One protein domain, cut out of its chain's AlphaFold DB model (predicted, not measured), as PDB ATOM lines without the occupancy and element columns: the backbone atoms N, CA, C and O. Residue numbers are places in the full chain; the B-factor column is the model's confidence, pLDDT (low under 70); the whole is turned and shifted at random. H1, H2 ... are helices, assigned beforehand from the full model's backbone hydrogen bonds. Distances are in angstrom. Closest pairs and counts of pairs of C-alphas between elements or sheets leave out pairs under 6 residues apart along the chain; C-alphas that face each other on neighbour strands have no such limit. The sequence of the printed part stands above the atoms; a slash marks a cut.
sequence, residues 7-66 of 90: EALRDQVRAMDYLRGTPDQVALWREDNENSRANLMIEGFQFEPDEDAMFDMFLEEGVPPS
ATOM      1  N   GLU A   7     172.846 205.514  92.892       91.50
ATOM      2  CA  GLU A   7     171.976 206.386  92.095       91.50
ATOM      3  C   GLU A   7     170.702 205.655  91.661       91.50
ATOM      4  O   GLU A   7     169.604 206.190  91.826       91.50
ATOM      5  N   ALA A   8     170.810 204.400  91.211       89.81
ATOM      6  CA  ALA A   8     169.630 203.587  90.912       89.81
ATOM      7  C   ALA A   8     168.752 203.370  92.159       89.81
ATOM      8  O   ALA A   8     167.519 203.412  92.088       89.81
ATOM      9  N   LEU A   9     169.379 203.174  93.322       89.56
ATOM     10  CA  LEU A   9     168.673 203.078  94.595       89.56
ATOM     11  C   LEU A   9     168.019 204.410  94.989       89.56
ATOM     12  O   LEU A   9     166.878 204.409  95.448       89.56
ATOM     13  N   ARG A  10     168.693 205.544  94.782       92.88
ATOM     14  CA  ARG A  10     168.136 206.880  95.038       92.88
ATOM     15  C   ARG A  10     166.879 207.121  94.206       92.88
ATOM     16  O   ARG A  10     165.881 207.604  94.741       92.88
ATOM     17  N   ASP A  11     166.887 206.740  92.931       92.06
ATOM     18  CA  ASP A  11     165.705 206.831  92.067       92.06
ATOM     19  C   ASP A  11     164.550 205.957  92.580       92.06
ATOM     20  O   ASP A  11     163.400 206.402  92.611       92.06
ATOM     21  N   GLN A  12     164.843 204.744  93.061       89.88
ATOM     22  CA  GLN A  12     163.838 203.879  93.686       89.88
ATOM     23  C   GLN A  12     163.254 204.508  94.959       89.88
ATOM     24  O   GLN A  12     162.035 204.584  95.102       89.88
ATOM     25  N   VAL A  13     164.105 205.012  95.855       91.56
ATOM     26  CA  VAL A  13     163.702 205.709  97.086       91.56
ATOM     27  C   VAL A  13     162.847 206.941  96.770       91.56
ATOM     28  O   VAL A  13     161.879 207.235  97.469       91.56
ATOM     29  N   ARG A  14     163.147 207.665  95.689       92.81
ATOM     30  CA  ARG A  14     162.342 208.807  95.222       92.81
ATOM     31  C   ARG A  14     160.985 208.415  94.657       92.81
ATOM     32  O   ARG A  14     160.039 209.186  94.803       92.81
ATOM     33  N   ALA A  15     160.884 207.243  94.036       91.81
ATOM     34  CA  ALA A  15     159.636 206.729  93.483       91.81
ATOM     35  C   ALA A  15     158.691 206.133  94.543       91.81
ATOM     36  O   ALA A  15     157.503 205.959  94.270       91.81
ATOM     37  N   MET A  16     159.198 205.799  95.733       89.19
ATOM     38  CA  MET A  16     158.394 205.240  96.817       89.19
ATOM     39  C   MET A  16     157.540 206.301  97.517       89.19
ATOM     40  O   MET A  16     157.992 207.414  97.788       89.19
ATOM     41  N   ASP A  17     156.317 205.912  97.873       90.06
ATOM     42  CA  ASP A  17     155.396 206.743  98.646       90.06
ATOM     43  C   ASP A  17     155.532 206.425 100.141       90.06
ATOM     44  O   ASP A  17     155.061 205.398 100.630       90.06
ATOM     45  N   TYR A  18     156.247 207.283 100.864       89.19
ATOM     46  CA  TYR A  18     156.384 207.225 102.316       89.19
ATOM     47  C   TYR A  18     156.571 208.632 102.886       89.19
ATOM     48  O   TYR A  18     156.975 209.572 102.196       89.19
ATOM     49  N   LEU A  19     156.303 208.781 104.185       93.44
ATOM     50  CA  LEU A  19     156.537 210.041 104.874       93.44
ATOM     51  C   LEU A  19     158.035 210.226 105.127       93.44
ATOM     52  O   LEU A  19     158.625 209.525 105.951       93.44
ATOM     53  N   ARG A  20     158.638 211.184 104.423       94.62
ATOM     54  CA  ARG A  20     160.029 211.586 104.652       94.62
ATOM     55  C   ARG A  20     160.169 212.280 106.003       94.62
ATOM     56  O   ARG A  20     159.264 212.993 106.437       94.62
ATOM     57  N   GLY A  21     161.313 212.076 106.646       95.12
ATOM     58  CA  GLY A  21     161.662 212.767 107.882       95.12
ATOM     59  C   GLY A  21     161.723 214.278 107.698       95.12
ATOM     60  O   GLY A  21     162.126 214.784 106.650       95.12
ATOM     61  N   THR A  22     161.340 215.012 108.738       96.31
ATOM     62  CA  THR A  22     161.598 216.452 108.802       96.31
ATOM     63  C   THR A  22     163.099 216.719 108.978       96.31
ATOM     64  O   THR A  22     163.825 215.835 109.436       96.31
ATOM     65  N   PRO A  23     163.591 217.937 108.682       95.56
ATOM     66  CA  PRO A  23     164.997 218.278 108.901       95.56
ATOM     67  C   PRO A  23     165.486 218.005 110.331       95.56
ATOM     68  O   PRO A  23     166.590 217.499 110.508       95.56
ATOM     69  N   ASP A  24     164.649 218.266 111.341       96.81
ATOM     70  CA  ASP A  24     164.982 217.996 112.746       96.81
ATOM     71  C   ASP A  24     165.094 216.491 113.035       96.81
ATOM     72  O   ASP A  24     165.991 216.055 113.753       96.81
ATOM     73  N   GLN A  25     164.207 215.679 112.450       96.50
ATOM     74  CA  GLN A  25     164.270 214.222 112.578       96.50
ATOM     75  C   GLN A  25     165.506 213.655 111.879       96.50
ATOM     76  O   GLN A  25     166.188 212.808 112.444       96.50
ATOM     77  N   VAL A  26     165.828 214.150 110.683       96.69
ATOM     78  CA  VAL A  26     167.025 213.736 109.940       96.69
ATOM     79  C   VAL A  26     168.301 214.110 110.691       96.69
ATOM     80  O   VAL A  26     169.240 213.318 110.709       96.69
ATOM     81  N   ALA A  27     168.344 215.277 111.340       96.31
ATOM     82  CA  ALA A  27     169.475 215.668 112.177       96.31
ATOM     83  C   ALA A  27     169.682 214.688 113.343       96.31
ATOM     84  O   ALA A  27     170.805 214.237 113.559       96.31
ATOM     85  N   LEU A  28     168.598 214.298 114.026       96.69
ATOM     86  CA  LEU A  28     168.646 213.291 115.089       96.69
ATOM     87  C   LEU A  28     169.118 211.928 114.560       96.69
ATOM     88  O   LEU A  28     170.003 211.307 115.135       96.69
ATOM     89  N   TRP A  29     168.574 211.474 113.429       96.94
ATOM     90  CA  TRP A  29     168.965 210.191 112.843       96.94
ATOM     91  C   TRP A  29     170.414 210.169 112.371       96.94
ATOM     92  O   TRP A  29     171.045 209.116 112.420       96.94
ATOM     93  N   ARG A  30     170.950 211.306 111.915       95.75
ATOM     94  CA  ARG A  30     172.360 211.426 111.540       95.75
ATOM     95  C   ARG A  30     173.264 211.236 112.754       95.75
ATOM     96  O   ARG A  30     174.196 210.445 112.674       95.75
ATOM     97  N   GLU A  31     172.953 211.892 113.868       95.88
ATOM     98  CA  GLU A  31     173.686 211.718 115.128       95.88
ATOM     99  C   GLU A  31     173.626 210.260 115.616       95.88
ATOM    100  O   GLU A  31     174.657 209.650 115.910       95.88
ATOM    101  N   ASP A  32     172.430 209.664 115.627       95.38
ATOM    102  CA  ASP A  32     172.240 208.267 116.031       95.38
ATOM    103  C   ASP A  32     172.984 207.286 115.104       95.38
ATOM    104  O   ASP A  32     173.548 206.287 115.569       95.38
ATOM    105  N   ASN A  33     173.013 207.560 113.794       93.56
ATOM    106  CA  ASN A  33     173.744 206.762 112.811       93.56
ATOM    107  C   ASN A  33     175.261 206.851 113.015       93.56
ATOM    108  O   ASN A  33     175.924 205.813 113.039       93.56
ATOM    109  N   GLU A  34     175.802 208.054 113.215       93.56
ATOM    110  CA  GLU A  34     177.225 208.270 113.501       93.56
ATOM    111  C   GLU A  34     177.646 207.540 114.783       93.56
ATOM    112  O   GLU A  34     178.641 206.809 114.787       93.56
ATOM    113  N   ASN A  35     176.850 207.652 115.851       95.00
ATOM    114  CA  ASN A  35     177.102 206.959 117.112       95.00
ATOM    115  C   ASN A  35     177.044 205.427 116.953       95.00
ATOM    116  O   ASN A  35     177.919 204.702 117.430       95.00
ATOM    117  N   SER A  36     176.048 204.915 116.225       92.81
ATOM    118  CA  SER A  36     175.920 203.476 115.955       92.81
ATOM    119  C   SER A  36     177.097 202.940 115.134       92.81
ATOM    120  O   SER A  36     177.634 201.879 115.450       92.81
ATOM    121  N   ARG A  37     177.554 203.683 114.117       91.50
ATOM    122  CA  ARG A  37     178.722 203.316 113.296       91.50
ATOM    123  C   ARG A  37     180.019 203.343 114.101       91.50
ATOM    124  O   ARG A  37     180.843 202.446 113.938       91.50
ATOM    125  N   ALA A  38     180.186 204.308 115.006       93.38
ATOM    126  CA  ALA A  38     181.325 204.338 115.922       93.38
ATOM    127  C   ALA A  38     181.357 203.098 116.835       93.38
ATOM    128  O   ALA A  38     182.417 202.496 117.012       93.38
ATOM    129  N   ASN A  39     180.200 202.673 117.353       94.88
ATOM    130  CA  ASN A  39     180.095 201.453 118.158       94.88
ATOM    131  C   ASN A  39     180.466 200.201 117.347       94.88
ATOM    132  O   ASN A  39     181.281 199.402 117.802       94.88
ATOM    133  N   LEU A  40     179.952 200.067 116.122       94.00
ATOM    134  CA  LEU A  40     180.270 198.938 115.242       94.00
ATOM    135  C   LEU A  40     181.763 198.875 114.888       94.00
ATOM    136  O   LEU A  40     182.357 197.797 114.916       94.00
ATOM    137  N   MET A  41     182.399 200.026 114.641       93.06
ATOM    138  CA  MET A  41     183.841 200.090 114.384       93.06
ATOM    139  C   MET A  41     184.656 199.579 115.583       93.06
ATOM    140  O   MET A  41     185.646 198.871 115.392       93.06
ATOM    141  N   ILE A  42     184.233 199.887 116.817       94.00
ATOM    142  CA  ILE A  42     184.853 199.347 118.041       94.00
ATOM    143  C   ILE A  42     184.671 197.824 118.123       94.00
ATOM    144  O   ILE A  42     185.583 197.119 118.557       94.00
ATOM    145  N   GLU A  43     183.530 197.307 117.670       94.06
ATOM    146  CA  GLU A  43     183.231 195.869 117.596       94.06
ATOM    147  C   GLU A  43     183.945 195.148 116.435       94.06
ATOM    148  O   GLU A  43     183.802 193.935 116.274       94.06
ATOM    149  N   GLY A  44     184.760 195.862 115.650       92.81
ATOM    150  CA  GLY A  44     185.500 195.307 114.517       92.81
ATOM    151  C   GLY A  44     184.665 195.157 113.243       92.81
ATOM    152  O   GLY A  44     185.098 194.475 112.315       92.81
ATOM    153  N   PHE A  45     183.494 195.795 113.185       91.25
ATOM    154  CA  PHE A  45     182.654 195.871 111.997       91.25
ATOM    155  C   PHE A  45     182.845 197.216 111.302       91.25
ATOM    156  O   PHE A  45     182.591 198.278 111.868       91.25
ATOM    157  N   GLN A  46     183.277 197.163 110.046       89.12
ATOM    158  CA  GLN A  46     183.419 198.333 109.195       89.12
ATOM    159  C   GLN A  46     182.673 198.092 107.886       89.12
ATOM    160  O   GLN A  46     182.748 197.001 107.323       89.12
ATOM    161  N   PHE A  47     181.969 199.122 107.434       87.31
ATOM    162  CA  PHE A  47     181.274 199.135 106.156       87.31
ATOM    163  C   PHE A  47     182.243 199.449 105.009       87.31
ATOM    164  O   PHE A  47     183.235 200.165 105.180       87.31
ATOM    165  N   GLU A  48     181.969 198.893 103.833       89.81
ATOM    166  CA  GLU A  48     182.630 199.259 102.586       89.81
ATOM    167  C   GLU A  48     182.199 200.681 102.154       89.81
ATOM    168  O   GLU A  48     181.105 201.132 102.503       89.81
ATOM    169  N   PRO A  49     183.013 201.414 101.368       90.12
ATOM    170  CA  PRO A  49     182.690 202.789 100.962       90.12
ATOM    171  C   PRO A  49     181.325 202.949 100.273       90.12
ATOM    172  O   PRO A  49     180.656 203.965 100.452       90.12
ATOM    173  N   ASP A  50     180.903 201.943  99.507       89.62
ATOM    174  CA  ASP A  50     179.609 201.949  98.820       89.62
ATOM    175  C   ASP A  50     178.437 201.784  99.809       89.62
ATOM    176  O   ASP A  50     177.364 202.355  99.610       89.62
ATOM    177  N   GLU A  51     178.640 201.041 100.903       90.12
ATOM    178  CA  GLU A  51     177.653 200.883 101.978       90.12
ATOM    179  C   GLU A  51     177.509 202.187 102.772       90.12
ATOM    180  O   GLU A  51     176.391 202.618 103.054       90.12
ATOM    181  N   ASP A  52     178.624 202.860 103.065       91.75
ATOM    182  CA  ASP A  52     178.616 204.182 103.697       91.75
ATOM    183  C   ASP A  52     177.846 205.206 102.846       91.75
ATOM    184  O   ASP A  52     176.963 205.900 103.356       91.75
ATOM    185  N   ALA A  53     178.112 205.241 101.536       92.75
ATOM    186  CA  ALA A  53     177.417 206.124 100.601       92.75
ATOM    187  C   ALA A  53     175.906 205.833 100.519       92.75
ATOM    188  O   ALA A  53     175.097 206.756 100.401       92.75
ATOM    189  N   MET A  54     175.509 204.561 100.614       92.69
ATOM    190  CA  MET A  54     174.102 204.163 100.678       92.69
ATOM    191  C   MET A  54     173.413 204.699 101.943       92.69
ATOM    192  O   MET A  54     172.317 205.258 101.847       92.69
ATOM    193  N   PHE A  55     174.031 204.549 103.121       92.69
ATOM    194  CA  PHE A  55     173.456 205.051 104.375       92.69
ATOM    195  C   PHE A  55     173.352 206.578 104.394       92.69
ATOM    196  O   PHE A  55     172.320 207.113 104.811       92.69
ATOM    197  N   ASP A  56     174.370 207.274 103.887       94.69
ATOM    198  CA  ASP A  56     174.339 208.731 103.757       94.69
ATOM    199  C   ASP A  56     173.203 209.179 102.827       94.69
ATOM    200  O   ASP A  56     172.440 210.083 103.178       94.69
ATOM    201  N   MET A  57     173.012 208.493 101.695       95.19
ATOM    202  CA  MET A  57     171.912 208.768 100.770       95.19
ATOM    203  C   MET A  57     170.537 208.561 101.421       95.19
ATOM    204  O   MET A  57     169.653 209.402 101.251       95.19
ATOM    205  N   PHE A  58     170.340 207.500 102.212       95.12
ATOM    206  CA  PHE A  58     169.075 207.294 102.926       95.12
ATOM    207  C   PHE A  58     168.753 208.452 103.879       95.12
ATOM    208  O   PHE A  58     167.604 208.901 103.931       95.12
ATOM    209  N   LEU A  59     169.756 208.976 104.590       95.38
ATOM    210  CA  LEU A  59     169.588 210.142 105.459       95.38
ATOM    211  C   LEU A  59     169.283 211.415 104.654       95.38
ATOM    212  O   LEU A  59     168.398 212.176 105.043       95.38
ATOM    213  N   GLU A  60     169.965 211.643 103.529       95.69
ATOM    214  CA  GLU A  60     169.704 212.782 102.632       95.69
ATOM    215  C   GLU A  60     168.281 212.777 102.063       95.69
ATOM    216  O   GLU A  60     167.632 213.818 101.985       95.69
ATOM    217  N   GLU A  61     167.779 211.603 101.682       95.75
ATOM    218  CA  GLU A  61     166.427 211.424 101.153       95.75
ATOM    219  C   GLU A  61     165.355 211.408 102.265       95.75
ATOM    220  O   GLU A  61     164.156 211.299 101.981       95.75
ATOM    221  N   GLY A  62     165.758 211.535 103.533       95.50
ATOM    222  CA  GLY A  62     164.859 211.536 104.684       95.50
ATOM    223  C   GLY A  62     164.140 210.201 104.872       95.50
ATOM    224  O   GLY A  62     162.981 210.186 105.286       95.50
ATOM    225  N   VAL A  63     164.790 209.089 104.525       95.94
ATOM    226  CA  VAL A  63     164.263 207.738 104.735       95.94
ATOM    227  C   VAL A  63     164.173 207.464 106.241       95.94
ATOM    228  O   VAL A  63     165.191 207.530 106.931       95.94
ATOM    229  N   PRO A  64     162.985 207.128 106.775       93.56
ATOM    230  CA  PRO A  64     162.850 206.712 108.162       93.56
ATOM    231  C   PRO A  64     163.726 205.484 108.463       93.56
ATOM    232  O   PRO A  64     163.693 204.524 107.686       93.56
ATOM    233  N   PRO A  65     164.428 205.432 109.611       92.38
ATOM    234  CA  PRO A  65     165.261 204.286 109.990       92.38
ATOM    235  C   PRO A  65     164.522 202.938 109.969       92.38
ATOM    236  O   PRO A  65     165.123 201.903 109.700       92.38
ATOM    237  N   SER A  66     163.204 202.945 110.195       91.19
ATOM    238  CA  SER A  66     162.353 201.753 110.126       91.19
ATOM    239  C   SER A  66     162.197 201.163 108.718       91.19
ATOM    240  O   SER A  66     161.884 199.983 108.601       91.19
TER     241      SER A  66
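Overview. This is residues 7 to 66 of the 90 residues of an uncharacterized protein of Sphingobium yanoikuyae (UniProt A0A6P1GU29). Three helices lie side by side in one thin, loose layer, with H3 in the middle, the long H2 along one side of it and the short H1 near its other side. H2 and H3 make a splayed helical hairpin that comes together where H2 begins and H3 ends, while the far end of H2 with the turn after it, residues 39 to 44, sticks out. The last residues, 61 to 66, turn out of the layer. The printed part has 60 residues with three named helices, in the order H1, H2, H3, and no named strand; the class is all helix. It is only just compact, close to loose, with a radius of gyration of the C-alphas of 12.4 A and spans of 36 by 26 by 15 A.

Arrangement. H1, residues 7 to 15, is close to but not clearly touching H3, residues 49 to 60. Their closest C-alphas, those of Arg 10 and Met 57, are 7.1 A apart. The two run the same way at a shallow tilt of 25 degrees. H1 and H2, residues 23 to 42, follow each other in the chain but are apart. H2 touches H3 with its residues 26 to 30 alone, and H3 touches H2 with its residues 59 to 60 alone. The closest C-alphas of this pair are those of Val 26 and Leu 59, at 6.3 A. H2 and H3 run opposite ways at a shallow tilt of 24 degrees and form a helical hairpin; their centres are 12.1 A apart. In H1, H2 and H3 every pair of O i and N i+4 is within hydrogen-bond range.

Along the chain. H1 begins at Glu 7, with its C-alpha at (171.976, 206.386, 92.095), and ends at Ala 15, 12.4 A from first to last C-alpha. H2 goes from Pro 23, C-alpha at (164.997, 218.278, 108.901), to Ile 42, C-alpha at (184.853, 199.347, 118.041), and with 28.9 A over 20 residues it is the longest helix. H3 goes from Pro 49 to Glu 60, 16.5 A from first to last C-alpha, and ends with C-alpha 60 at (169.704, 212.782, 102.632).

Size, cuts and confidence. The two C-alphas farthest apart are those of Asp 17 and Ile 42, at 36.0 A. The first and last printed C-alphas, of Glu 7 and Ser 66, are 21.0 A apart. The printed part has no cut. The links from H1 to H2, with 7 residues, and from H2 to H3, with 6 residues, are short. The mean pLDDT of the printed part is 93.2, and no printed residue is under 70.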